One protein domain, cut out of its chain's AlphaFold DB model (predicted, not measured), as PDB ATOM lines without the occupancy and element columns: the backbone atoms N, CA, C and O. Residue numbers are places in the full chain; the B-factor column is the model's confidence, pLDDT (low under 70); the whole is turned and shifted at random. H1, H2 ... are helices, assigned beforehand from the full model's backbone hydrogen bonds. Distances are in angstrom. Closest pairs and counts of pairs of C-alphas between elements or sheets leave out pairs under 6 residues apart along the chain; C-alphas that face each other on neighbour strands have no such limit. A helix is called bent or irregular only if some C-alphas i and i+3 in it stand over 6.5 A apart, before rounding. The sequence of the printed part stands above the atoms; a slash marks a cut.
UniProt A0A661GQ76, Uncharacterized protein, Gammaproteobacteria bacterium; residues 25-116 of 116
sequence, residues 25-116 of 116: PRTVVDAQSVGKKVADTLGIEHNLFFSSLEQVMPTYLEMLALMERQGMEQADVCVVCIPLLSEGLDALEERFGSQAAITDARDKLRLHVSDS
ATOM      1  N   PRO A  25     -15.682  43.226 256.578       54.56
ATOM      2  CA  PRO A  25     -14.543  43.934 257.166       54.56
ATOM      3  C   PRO A  25     -14.620  44.037 258.696       54.56
ATOM      4  O   PRO A  25     -13.590  44.151 259.346       54.56
ATOM      5  N   ARG A  26     -15.820  43.946 259.291       53.91
ATOM      6  CA  ARG A  26     -15.991  43.989 260.754       53.91
ATOM      7  C   ARG A  26     -15.381  42.775 261.457       53.91
ATOM      8  O   ARG A  26     -14.653  42.944 262.419       53.91
ATOM      9  N   THR A  27     -15.584  41.569 260.925       59.47
ATOM     10  CA  THR A  27     -15.107  40.335 261.574       59.47
ATOM     11  C   THR A  27     -13.592  40.209 261.576       59.47
ATOM     12  O   THR A  27     -13.030  39.573 262.456       59.47
ATOM     13  N   VAL A  28     -12.929  40.812 260.589       61.09
ATOM     14  CA  VAL A  28     -11.468  40.804 260.483       61.09
ATOM     15  C   VAL A  28     -10.836  41.725 261.527       61.09
ATOM     16  O   VAL A  28      -9.812  41.372 262.105       61.09
ATOM     17  N   VAL A  29     -11.447  42.885 261.789       63.31
ATOM     18  CA  VAL A  29     -10.945  43.844 262.786       63.31
ATOM     19  C   VAL A  29     -11.078  43.280 264.202       63.31
ATOM     20  O   VAL A  29     -10.126  43.369 264.979       63.31
ATOM     21  N   ASP A  30     -12.207  42.637 264.502       73.94
ATOM     22  CA  ASP A  30     -12.464  42.023 265.810       73.94
ATOM     23  C   ASP A  30     -11.509  40.829 266.052       73.94
ATOM     24  O   ASP A  30     -10.764  40.806 267.036       73.94
ATOM     25  N   ALA A  31     -11.352  39.940 265.058       79.31
ATOM     26  CA  ALA A  31     -10.408  38.817 265.114       79.31
ATOM     27  C   ALA A  31      -8.950  39.238 265.335       79.31
ATOM     28  O   ALA A  31      -8.214  38.593 266.085       79.31
ATOM     29  N   GLN A  32      -8.511  40.319 264.683       85.19
ATOM     30  CA  GLN A  32      -7.165  40.851 264.891       85.19
ATOM     31  C   GLN A  32      -6.990  41.404 266.304       85.19
ATOM     32  O   GLN A  32      -5.914  41.255 266.877       85.19
ATOM     33  N   SER A  33      -8.021  42.029 266.881       86.88
ATOM     34  CA  SER A  33      -7.973  42.491 268.271       86.88
ATOM     35  C   SER A  33      -7.782  41.322 269.236       86.88
ATOM     36  O   SER A  33      -6.909  41.379 270.101       86.88
ATOM     37  N   VAL A  34      -8.540  40.239 269.048       86.69
ATOM     38  CA  VAL A  34      -8.431  39.023 269.866       86.69
ATOM     39  C   VAL A  34      -7.065  38.372 269.709       86.69
ATOM     40  O   VAL A  34      -6.405  38.106 270.708       86.69
ATOM     41  N   GLY A  35      -6.597  38.194 268.471       87.06
ATOM     42  CA  GLY A  35      -5.277  37.621 268.208       87.06
ATOM     43  C   GLY A  35      -4.146  38.410 268.872       87.06
ATOM     44  O   GLY A  35      -3.246  37.812 269.449       87.06
ATOM     45  N   LYS A  36      -4.228  39.748 268.887       90.25
ATOM     46  CA  LYS A  36      -3.254  40.595 269.598       90.25
ATOM     47  C   LYS A  36      -3.286  40.379 271.107       90.25
ATOM     48  O   LYS A  36      -2.235  40.207 271.704       90.25
ATOM     49  N   LYS A  37      -4.477  40.318 271.711       89.06
ATOM     50  CA  LYS A  37      -4.624  40.047 273.151       89.06
ATOM     51  C   LYS A  37      -4.046  38.682 273.534       89.06
ATOM     52  O   LYS A  37      -3.365  38.562 274.551       89.06
ATOM     53  N   VAL A  38      -4.291  37.662 272.713       88.56
ATOM     54  CA  VAL A  38      -3.727  36.315 272.895       88.56
ATOM     55  C   VAL A  38      -2.204  36.355 272.767       88.56
ATOM     56  O   VAL A  38      -1.510  35.842 273.640       88.56
ATOM     57  N   ALA A  39      -1.675  37.028 271.745       89.69
ATOM     58  CA  ALA A  39      -0.236  37.201 271.565       89.69
ATOM     59  C   ALA A  39       0.418  37.926 272.756       89.69
ATOM     60  O   ALA A  39       1.444  37.466 273.251       89.69
ATOM     61  N   ASP A  40      -0.219  38.982 273.275       90.38
ATOM     62  CA  ASP A  40       0.222  39.695 274.483       90.38
ATOM     63  C   ASP A  40       0.230  38.780 275.714       90.38
ATOM     64  O   ASP A  40       1.148  38.844 276.528       90.38
ATOM     65  N   THR A  41      -0.762  37.893 275.836       87.38
ATOM     66  CA  THR A  41      -0.868  36.938 276.958       87.38
ATOM     67  C   THR A  41       0.235  35.895 276.919       87.38
ATOM     68  O   THR A  41       0.783  35.547 277.958       87.38
ATOM     69  N   LEU A  42       0.570  35.428 275.717       84.12
ATOM     70  CA  LEU A  42       1.647  34.469 275.478       84.12
ATOM     71  C   LEU A  42       3.033  35.137 275.439       84.12
ATOM     72  O   LEU A  42       4.051  34.456 275.320       84.12
ATOM     73  N   GLY A  43       3.090  36.473 275.491       86.62
ATOM     74  CA  GLY A  43       4.323  37.250 275.384       86.62
ATOM     75  C   GLY A  43       5.013  37.151 274.018       86.62
ATOM     76  O   GLY A  43       6.220  37.382 273.930       86.62
ATOM     77  N   ILE A  44       4.288  36.788 272.958       88.56
ATOM     78  CA  ILE A  44       4.825  36.600 271.604       88.56
ATOM     79  C   ILE A  44       4.599  37.874 270.783       88.56
ATOM     80  O   ILE A  44       3.544  38.502 270.848       88.56
ATOM     81  N   GLU A  45       5.582  38.239 269.960       89.44
ATOM     82  CA  GLU A  45       5.449  39.310 268.966       89.44
ATOM     83  C   GLU A  45       4.212  39.095 268.078       89.44
ATOM     84  O   GLU A  45       4.052  38.034 267.469       89.44
ATOM     85  N   HIS A  46       3.354  40.113 267.938       90.19
ATOM     86  CA  HIS A  46       2.096  39.997 267.179       90.19
ATOM     87  C   HIS A  46       2.324  39.520 265.746       90.19
ATOM     88  O   HIS A  46       1.593  38.667 265.253       90.19
ATOM     89  N   ASN A  47       3.353  40.050 265.082       87.81
ATOM     90  CA  ASN A  47       3.682  39.664 263.713       87.81
ATOM     91  C   ASN A  47       4.047  38.179 263.634       87.81
ATOM     92  O   ASN A  47       3.549  37.479 262.761       87.81
ATOM     93  N   LEU A  48       4.854  37.686 264.576       87.88
ATOM     94  CA  LEU A  48       5.249  36.282 264.628       87.88
ATOM     95  C   LEU A  48       4.055  35.370 264.946       87.88
ATOM     96  O   LEU A  48       3.900  34.322 264.322       87.88
ATOM     97  N   PHE A  49       3.177  35.791 265.858       91.56
ATOM     98  CA  PHE A  49       1.930  35.093 266.170       91.56
ATOM     99  C   PHE A  49       1.038  34.944 264.929       91.56
ATOM    100  O   PHE A  49       0.609  33.844 264.589       91.56
ATOM    101  N   PHE A  50       0.789  36.032 264.197       90.25
ATOM    102  CA  PHE A  50      -0.057  35.964 263.007       90.25
ATOM    103  C   PHE A  50       0.608  35.202 261.861       90.25
ATOM    104  O   PHE A  50      -0.056  34.402 261.209       90.25
ATOM    105  N   SER A  51       1.911  35.394 261.641       89.50
ATOM    106  CA  SER A  51       2.644  34.673 260.599       89.50
ATOM    107  C   SER A  51       2.720  33.171 260.859       89.50
ATOM    108  O   SER A  51       2.640  32.403 259.905       89.50
ATOM    109  N   SER A  52       2.852  32.747 262.120       89.62
ATOM    110  CA  SER A  52       2.859  31.325 262.489       89.62
ATOM    111  C   SER A  52       1.479  30.693 262.290       89.62
ATOM    112  O   SER A  52       1.382  29.668 261.617       89.62
ATOM    113  N   LEU A  53       0.400  31.340 262.746       90.50
ATOM    114  CA  LEU A  53      -0.964  30.868 262.472       90.50
ATOM    115  C   LEU A  53      -1.291  30.833 260.975       90.50
ATOM    116  O   LEU A  53      -1.959  29.909 260.520       90.50
ATOM    117  N   GLU A  54      -0.805  31.802 260.200       89.50
ATOM    118  CA  GLU A  54      -0.997  31.840 258.750       89.50
ATOM    119  C   GLU A  54      -0.329  30.658 258.031       89.50
ATOM    120  O   GLU A  54      -0.875  30.189 257.032       89.50
ATOM    121  N   GLN A  55       0.805  30.143 258.535       87.94
ATOM    122  CA  GLN A  55       1.458  28.966 257.941       87.94
ATOM    123  C   GLN A  55       0.591  27.708 258.043       87.94
ATOM    124  O   GLN A  55       0.536  26.928 257.096       87.94
ATOM    125  N   VAL A  56      -0.071  27.513 259.184       88.12
ATOM    126  CA  VAL A  56      -0.812  26.276 259.483       88.12
ATOM    127  C   VAL A  56      -2.276  26.392 259.069       88.12
ATOM    128  O   VAL A  56      -2.894  25.424 258.631       88.12
ATOM    129  N   MET A  57      -2.854  27.588 259.187       86.50
ATOM    130  CA  MET A  57      -4.281  27.805 258.989       86.50
ATOM    131  C   MET A  57      -4.562  29.150 258.308       86.50
ATOM    132  O   MET A  57      -4.756  30.163 258.976       86.50
ATOM    133  N   PRO A  58      -4.721  29.180 256.974       82.25
ATOM    134  CA  PRO A  58      -5.016  30.407 256.220       82.25
ATOM    135  C   PRO A  58      -6.320  31.120 256.633       82.25
ATOM    136  O   PRO A  58      -6.547  32.287 256.305       82.25
ATOM    137  N   THR A  59      -7.206  30.416 257.344       86.25
ATOM    138  CA  THR A  59      -8.485  30.910 257.873       86.25
ATOM    139  C   THR A  59      -8.439  31.239 259.371       86.25
ATOM    140  O   THR A  59      -9.492  31.416 259.982       86.25
ATOM    141  N   TYR A  60      -7.253  31.392 259.978       86.62
ATOM    142  CA  TYR A  60      -7.100  31.651 261.420       86.62
ATOM    143  C   TYR A  60      -7.910  32.860 261.926       86.62
ATOM    144  O   TYR A  60      -8.433  32.836 263.036       86.62
ATOM    145  N   LEU A  61      -8.079  33.908 261.110       86.06
ATOM    146  CA  LEU A  61      -8.899  35.075 261.468       86.06
ATOM    147  C   LEU A  61     -10.380  34.718 261.639       86.06
ATOM    148  O   LEU A  61     -11.059  35.283 262.490       86.06
ATOM    149  N   GLU A  62     -10.893  33.782 260.844       86.06
ATOM    150  CA  GLU A  62     -12.278  33.319 260.959       86.06
ATOM    151  C   GLU A  62     -12.456  32.452 262.206       86.06
ATOM    152  O   GLU A  62     -13.471  32.581 262.889       86.06
ATOM    153  N   MET A  63     -11.447  31.644 262.552       88.00
ATOM    154  CA  MET A  63     -11.416  30.892 263.809       88.00
ATOM    155  C   MET A  63     -11.430  31.831 265.022       88.00
ATOM    156  O   MET A  63     -12.272  31.670 265.903       88.00
ATOM    157  N   LEU A  64     -10.554  32.843 265.050       88.12
ATOM    158  CA  LEU A  64     -10.495  33.816 266.146       88.12
ATOM    159  C   LEU A  64     -11.804  34.611 266.273       88.12
ATOM    160  O   LEU A  64     -12.330  34.751 267.375       88.12
ATOM    161  N   ALA A  65     -12.379  35.060 265.149       86.50
ATOM    162  CA  ALA A  65     -13.691  35.714 265.146       86.50
ATOM    163  C   ALA A  65     -14.800  34.797 265.684       86.50
ATOM    164  O   ALA A  65     -15.730  35.263 266.343       86.50
ATOM    165  N   LEU A  66     -14.749  33.499 265.368       86.88
ATOM    166  CA  LEU A  66     -15.734  32.532 265.842       86.88
ATOM    167  C   LEU A  66     -15.627  32.332 267.357       86.88
ATOM    168  O   LEU A  66     -16.653  32.366 268.030       86.88
ATOM    169  N   MET A  67     -14.411  32.176 267.881       87.38
ATOM    170  CA  MET A  67     -14.158  32.014 269.319       87.38
ATOM    171  C   MET A  67     -14.641  33.226 270.117       87.38
ATOM    172  O   MET A  67     -15.329  33.076 271.126       87.38
ATOM    173  N   GLU A  68     -14.374  34.432 269.614       85.12
ATOM    174  CA  GLU A  68     -14.866  35.669 270.222       85.12
ATOM    175  C   GLU A  68     -16.396  35.740 270.224       85.12
ATOM    176  O   GLU A  68     -17.013  36.056 271.240       85.12
ATOM    177  N   ARG A  69     -17.035  35.388 269.101       85.00
ATOM    178  CA  ARG A  69     -18.503  35.351 268.987       85.00
ATOM    179  C   ARG A  69     -19.146  34.308 269.890       85.00
ATOM    180  O   ARG A  69     -20.285  34.498 270.307       85.00
ATOM    181  N   GLN A  70     -18.444  33.213 270.158       86.69
ATOM    182  CA  GLN A  70     -18.869  32.189 271.109       86.69
ATOM    183  C   GLN A  70     -18.674  32.626 272.566       86.69
ATOM    184  O   GLN A  70     -19.134  31.927 273.463       86.69
ATOM    185  N   GLY A  71     -18.043  33.782 272.805       84.81
ATOM    186  CA  GLY A  71     -17.744  34.272 274.147       84.81
ATOM    187  C   GLY A  71     -16.704  33.413 274.861       84.81
ATOM    188  O   GLY A  71     -16.732  33.339 276.085       84.81
ATOM    189  N   MET A  72     -15.834  32.738 274.104       86.62
ATOM    190  CA  MET A  72     -14.770  31.912 274.663       86.62
ATOM    191  C   MET A  72     -13.813  32.783 275.478       86.62
ATOM    192  O   MET A  72     -13.430  33.874 275.038       86.62
ATOM    193  N   GLU A  73     -13.431  32.315 276.666       86.69
ATOM    194  CA  GLU A  73     -12.491  33.055 277.496       86.69
ATOM    195  C   GLU A  73     -11.113  33.083 276.839       86.69
ATOM    196  O   GLU A  73     -10.685  32.154 276.156       86.69
ATOM    197  N   GLN A  74     -10.384  34.172 277.061       84.56
ATOM    198  CA  GLN A  74      -9.072  34.374 276.457       84.56
ATOM    199  C   GLN A  74      -8.083  33.249 276.802       84.56
ATOM    200  O   GLN A  74      -7.256  32.902 275.963       84.56
ATOM    201  N   ALA A  75      -8.188  32.662 277.999       84.44
ATOM    202  CA  ALA A  75      -7.381  31.517 278.410       84.44
ATOM    203  C   ALA A  75      -7.644  30.284 277.528       84.44
ATOM    204  O   ALA A  75      -6.698  29.685 277.022       84.44
ATOM    205  N   ASP A  76      -8.910  29.968 277.252       85.88
ATOM    206  CA  ASP A  76      -9.288  28.851 276.381       85.88
ATOM    207  C   ASP A  76      -8.821  29.082 274.939       85.88
ATOM    208  O   ASP A  76      -8.288  28.177 274.294       85.88
ATOM    209  N   VAL A  77      -8.939  30.320 274.443       87.38
ATOM    210  CA  VAL A  77      -8.413  30.689 273.120       87.38
ATOM    211  C   VAL A  77      -6.898  30.477 273.063       87.38
ATOM    212  O   VAL A  77      -6.398  29.942 272.074       87.38
ATOM    213  N   CYS A  78      -6.162  30.833 274.124       87.31
ATOM    214  CA  CYS A  78      -4.724  30.568 274.204       87.31
ATOM    215  C   CYS A  78      -4.433  29.067 274.112       87.31
ATOM    216  O   CYS A  78      -3.588  28.673 273.310       87.31
ATOM    217  N   VAL A  79      -5.157  28.234 274.865       87.19
ATOM    218  CA  VAL A  79      -4.991  26.769 274.845       87.19
ATOM    219  C   VAL A  79      -5.187  26.203 273.438       87.19
ATOM    220  O   VAL A  79      -4.411  25.348 273.012       87.19
ATOM    221  N   VAL A  80      -6.164  26.710 272.680       87.88
ATOM    222  CA  VAL A  80      -6.377  26.282 271.288       87.88
ATOM    223  C   VAL A  80      -5.289  26.813 270.349       87.88
ATOM    224  O   VAL A  80      -4.866  26.110 269.431       87.88
ATOM    225  N   CYS A  81      -4.807  28.039 270.563       88.12
ATOM    226  CA  CYS A  81      -3.765  28.639 269.732       88.12
ATOM    227  C   CYS A  81      -2.379  28.018 269.956       88.12
ATOM    228  O   CYS A  81      -1.627  27.914 268.995       88.12
ATOM    229  N   ILE A  82      -2.028  27.585 271.170       88.88
ATOM    230  CA  ILE A  82      -0.704  27.028 271.506       88.88
ATOM    231  C   ILE A  82      -0.230  25.915 270.548       88.88
ATOM    232  O   ILE A  82       0.871  26.054 270.008       88.88
ATOM    233  N   PRO A  83      -0.996  24.835 270.284       89.00
ATOM    234  CA  PRO A  83      -0.540  23.780 269.377       89.00
ATOM    235  C   PRO A  83      -0.358  24.291 267.942       89.00
ATOM    236  O   PRO A  83       0.628  23.951 267.292       89.00
ATOM    237  N   LEU A  84      -1.252  25.170 267.480       90.44
ATOM    238  CA  LEU A  84      -1.184  25.777 266.147       90.44
ATOM    239  C   LEU A  84       0.030  26.701 266.000       90.44
ATOM    240  O   LEU A  84       0.670  26.732 264.954       90.44
ATOM    241  N   LEU A  85       0.355  27.453 267.053       90.62
ATOM    242  CA  LEU A  85       1.540  28.302 267.097       90.62
ATOM    243  C   LEU A  85       2.812  27.466 267.096       90.62
ATOM    244  O   LEU A  85       3.742  27.818 266.383       90.62
ATOM    245  N   SER A  86       2.859  26.366 267.851       90.44
ATOM    246  CA  SER A  86       4.020  25.471 267.847       90.44
ATOM    247  C   SER A  86       4.295  24.940 266.441       90.44
ATOM    248  O   SER A  86       5.408  25.081 265.945       90.44
ATOM    249  N   GLU A  87       3.269  24.408 265.774       91.50
ATOM    250  CA  GLU A  87       3.388  23.904 264.401       91.50
ATOM    251  C   GLU A  87       3.750  25.025 263.410       91.50
ATOM    252  O   GLU A  87       4.587  24.850 262.526       91.50
ATOM    253  N   GLY A  88       3.184  26.220 263.592       91.00
ATOM    254  CA  GLY A  88       3.479  27.376 262.750       91.00
ATOM    255  C   GLY A  88       4.897  27.908 262.920       91.00
ATOM    256  O   GLY A  88       5.520  28.320 261.943       91.00
ATOM    257  N   LEU A  89       5.430  27.888 264.142       90.94
ATOM    258  CA  LEU A  89       6.821  28.236 264.423       90.94
ATOM    259  C   LEU A  89       7.783  27.211 263.819       90.94
ATOM    260  O   LEU A  89       8.801  27.618 263.265       90.94
ATOM    261  N   ASP A  90       7.445  25.921 263.864       91.81
ATOM    262  CA  ASP A  90       8.230  24.864 263.215       91.81
ATOM    263  C   ASP A  90       8.265  25.070 261.691       91.81
ATOM    264  O   ASP A  90       9.339  25.065 261.086       91.81
ATOM    265  N   ALA A  91       7.115  25.371 261.077       89.75
ATOM    266  CA  ALA A  91       7.032  25.685 259.649       89.75
ATOM    267  C   ALA A  91       7.814  26.959 259.273       89.75
ATOM    268  O   ALA A  91       8.444  27.027 258.213       89.75
ATOM    269  N   LEU A  92       7.799  27.989 260.127       88.69
ATOM    270  CA  LEU A  92       8.601  29.198 259.916       88.69
ATOM    271  C   LEU A  92      10.103  28.920 260.058       88.69
ATOM    272  O   LEU A  92      10.882  29.429 259.252       88.69
ATOM    273  N   GLU A  93      10.510  28.103 261.030       90.06
ATOM    274  CA  GLU A  93      11.908  27.703 261.223       90.06
ATOM    275  C   GLU A  93      12.424  26.869 260.047       90.06
ATOM    276  O   GLU A  93      13.541  27.090 259.583       90.06
ATOM    277  N   GLU A  94      11.606  25.967 259.500       91.00
ATOM    278  CA  GLU A  94      11.965  25.189 258.311       91.00
ATOM    279  C   GLU A  94      12.180  26.092 257.083       91.00
ATOM    280  O   GLU A  94      13.115  25.892 256.305       91.00
ATOM    281  N   ARG A  95      11.344  27.129 256.919       86.62
ATOM    282  CA  ARG A  95      11.397  28.029 255.753       86.62
ATOM    283  C   ARG A  95      12.479  29.099 255.841       86.62
ATOM    284  O   ARG A  95      13.077  29.437 254.820       86.62
ATOM    285  N   PHE A  96      12.685  29.679 257.020       86.56
ATOM    286  CA  PHE A  96      13.551  30.848 257.212       86.56
ATOM    287  C   PHE A  96      14.805  30.553 258.043       86.56
ATOM    288  O   PHE A  96      15.655  31.434 258.190       86.56
ATOM    289  N   GLY A  97      14.942  29.328 258.551       85.56
ATOM    290  CA  GLY A  97      15.986  28.937 259.489       85.56
ATOM    291  C   GLY A  97      15.674  29.354 260.927       85.56
ATOM    292  O   GLY A  97      14.703  30.060 261.210       85.56
ATOM    293  N   SER A  98      16.534  28.925 261.851       84.94
ATOM    294  CA  SER A  98      16.395  29.261 263.268       84.94
ATOM    295  C   SER A  98      16.653  30.752 263.491       84.94
ATOM    296  O   SER A  98      17.740  31.264 263.213       84.94
ATOM    297  N   GLN A  99      15.635  31.458 263.981       86.88
ATOM    298  CA  GLN A  99      15.706  32.875 264.323       86.88
ATOM    299  C   GLN A  99      15.508  33.055 265.825       86.88
ATOM    300  O   GLN A  99      14.667  32.387 266.421       86.88
ATOM    301  N   ALA A 100      16.206  34.027 266.418       86.12
ATOM    302  CA  ALA A 100      16.101  34.315 267.851       86.12
ATOM    303  C   ALA A 100      14.651  34.566 268.305       86.12
ATOM    304  O   ALA A 100      14.268  34.129 269.382       86.12
ATOM    305  N   ALA A 101      13.829  35.201 267.461       84.19
ATOM    306  CA  ALA A 101      12.413  35.432 267.741       84.19
ATOM    307  C   ALA A 101      11.582  34.133 267.776       84.19
ATOM    308  O   ALA A 101      10.666  34.016 268.584       84.19
ATOM    309  N   ILE A 102      11.911  33.147 266.931       87.31
ATOM    310  CA  ILE A 102      11.238  31.839 266.909       87.31
ATOM    311  C   ILE A 102      11.621  31.034 268.153       87.31
ATOM    312  O   ILE A 102      10.751  30.463 268.808       87.31
ATOM    313  N   THR A 103      12.910  31.022 268.507       86.06
ATOM    314  CA  THR A 103      13.396  30.354 269.722       86.06
ATOM    315  C   THR A 103      12.771  30.964 270.980       86.06
ATOM    316  O   THR A 103      12.227  30.229 271.798       86.06
ATOM    317  N   ASP A 104      12.760  32.297 271.090       87.44
ATOM    318  CA  ASP A 104      12.139  33.025 272.204       87.44
ATOM    319  C   ASP A 104      10.633  32.730 272.322       87.44
ATOM    320  O   ASP A 104      10.139  32.417 273.406       87.44
ATOM    321  N   ALA A 105       9.902  32.738 271.203       86.94
ATOM    322  CA  ALA A 105       8.483  32.388 271.200       86.94
ATOM    323  C   ALA A 105       8.235  30.931 271.628       86.94
ATOM    324  O   ALA A 105       7.290  30.659 272.369       86.94
ATOM    325  N   ARG A 106       9.093  29.993 271.209       86.06
ATOM    326  CA  ARG A 106       9.001  28.579 271.600       86.06
ATOM    327  C   ARG A 106       9.256  28.384 273.095       86.06
ATOM    328  O   ARG A 106       8.545  27.605 273.732       86.06
ATOM    329  N   ASP A 107      10.223  29.096 273.665       86.81
ATOM    330  CA  ASP A 107      10.499  29.041 275.103       86.81
ATOM    331  C   ASP A 107       9.332  29.616 275.919       86.81
ATOM    332  O   ASP A 107       8.905  29.004 276.900       86.81
ATOM    333  N   LYS A 108       8.728  30.719 275.461       86.00
ATOM    334  CA  LYS A 108       7.519  31.290 276.079       86.00
ATOM    335  C   LYS A 108       6.324  30.340 276.021       86.00
ATOM    336  O   LYS A 108       5.655  30.139 277.032       86.00
ATOM    337  N   LEU A 109       6.090  29.687 274.881       84.50
ATOM    338  CA  LEU A 109       5.031  28.677 274.752       84.50
ATOM    339  C   LEU A 109       5.227  27.510 275.728       84.50
ATOM    340  O   LEU A 109       4.266  27.062 276.351       84.50
ATOM    341  N   ARG A 110       6.467  27.039 275.906       81.62
ATOM    342  CA  ARG A 110       6.781  25.952 276.849       81.62
ATOM    343  C   ARG A 110       6.484  26.315 278.301       81.62
ATOM    344  O   ARG A 110       6.040  25.444 279.050       81.62
ATOM    345  N   LEU A 111       6.703  27.570 278.692       79.25
ATOM    346  CA  LEU A 111       6.351  28.049 280.031       79.25
ATOM    347  C   LEU A 111       4.835  27.972 280.261       79.25
ATOM    348  O   LEU A 111       4.407  27.450 281.283       79.25
ATOM    349  N   HIS A 112       4.028  28.368 279.275       71.25
ATOM    350  CA  HIS A 112       2.565  28.292 279.376       71.25
ATOM    351  C   HIS A 112       2.010  26.862 279.387       71.25
ATOM    352  O   HIS A 112       1.013  26.602 280.055       71.25
ATOM    353  N   VAL A 113       2.661  25.925 278.692       66.12
ATOM    354  CA  VAL A 113       2.288  24.498 278.715       66.12
ATOM    355  C   VAL A 113       2.672  23.820 280.036       66.12
ATOM    356  O   VAL A 113       2.073  22.816 280.395       66.12
ATOM    357  N   SER A 114       3.661  24.351 280.764       59.22
ATOM    358  CA  SER A 114       4.128  23.762 282.030       59.22
ATOM    359  C   SER A 114       3.322  24.214 283.256       59.22
ATOM    360  O   SER A 114       3.376  23.539 284.280       59.22
ATOM    361  N   ASP A 115       2.598  25.336 283.156       51.69
ATOM    362  CA  ASP A 115       1.755  25.911 284.223       51.69
ATOM    363  C   ASP A 115       0.260  25.530 284.111       51.69
ATOM    364  O   ASP A 115      -0.540  25.939 284.956       51.69
ATOM    365  N   SER A 116      -0.124  24.763 283.081       44.25
ATOM    366  CA  SER A 116      -1.492  24.246 282.865       44.25
ATOM    367  C   SER A 116      -1.587  22.760 283.203       44.25
ATOM    368  O   SER A 116      -2.630  22.352 283.761       44.25
TER     369      SER A 116
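AT A GLANCE: This is residues 25 to 116 of the 116 residues of an uncharacterized protein of Gammaproteobacteria bacterium (UniProt A0A661GQ76). Five helices make a compact slab of two crossed pairs, H3 crossing H1 and H4 crossing H2, while H5 folds back beside H4 as a helical hairpin at one end. H4, the longest helix with 23 residues, has a kink and connects the two crossings, with its first residues near H1 and its later ones across H2. The printed part has 92 residues with five named helices, H1 to H5 in order along the chain, and no named strand; the class is all helix. The whole is compact, with a radius of gyration of the C-alphas of 12.6 A, and only just flat, spanning 35 by 29 by 16 A.

HOW THE PARTS SIT: H1, residues 25 to 41, is a hub that touches three other helices. With its residues 35 to 40 alone it touches H2, residues 46 to 56, the closest C-alphas being those of Ala 39 and His 46, 5.7 A apart; the two are only just about perpendicular, at 71 degrees. H1 touches H3, residues 60 to 69, about perpendicular at 90 degrees, with the closest C-alphas, of Ala 31 and Ala 65, 4.5 A apart. H4, residues 74 to 96, is the other hub, also touching three helices. Its residues 74 to 78 alone touch residues 37 to 41 of H1, closest at the C-alphas of Val 38 and Cys 78, 6.0 A. Its residues 84 to 92 alone touch H2, about perpendicular at 76 degrees, closest at the C-alphas of Ser 52 and Gly 88, 4.0 A. H4 and H5, residues 100 to 114, touch as a hairpin, closest at the C-alphas of Leu 89 and Ile 102, 6.2 A, and run opposite ways at a shallow tilt of 34 degrees, only just short of steep. H5 is apart from H1 and H3. In H1, H3 and H5 every O i to N i+4 pair is within hydrogen-bond range; in H2 it is 6 of 7 and in H4 17 of 19.

IN THESE COORDINATES: H1 begins at C-alpha 25 (-14.543, 43.934, 257.166) and is 25.1 A long. H2 measures 16.0 A and H3 14.2 A. H4 runs 29.9 A from C-alpha 74 (-9.072, 34.374, 276.457), with a kink of 41 degrees near residue 81; it is only just irregular, C-alphas 80 and 83 being 6.6 A apart. H5 is 21.3 A long and ends at C-alpha 114 (4.128, 23.762, 282.030).

THE WHOLE: The two C-alphas farthest apart, of Gly 71 and Gly 97, are 37.2 A apart. The printed part has no cut, and the four links between helices are tight. The mean pLDDT of the printed part is 84.1; residues 25 to 29 and 113 to 116 are under 70.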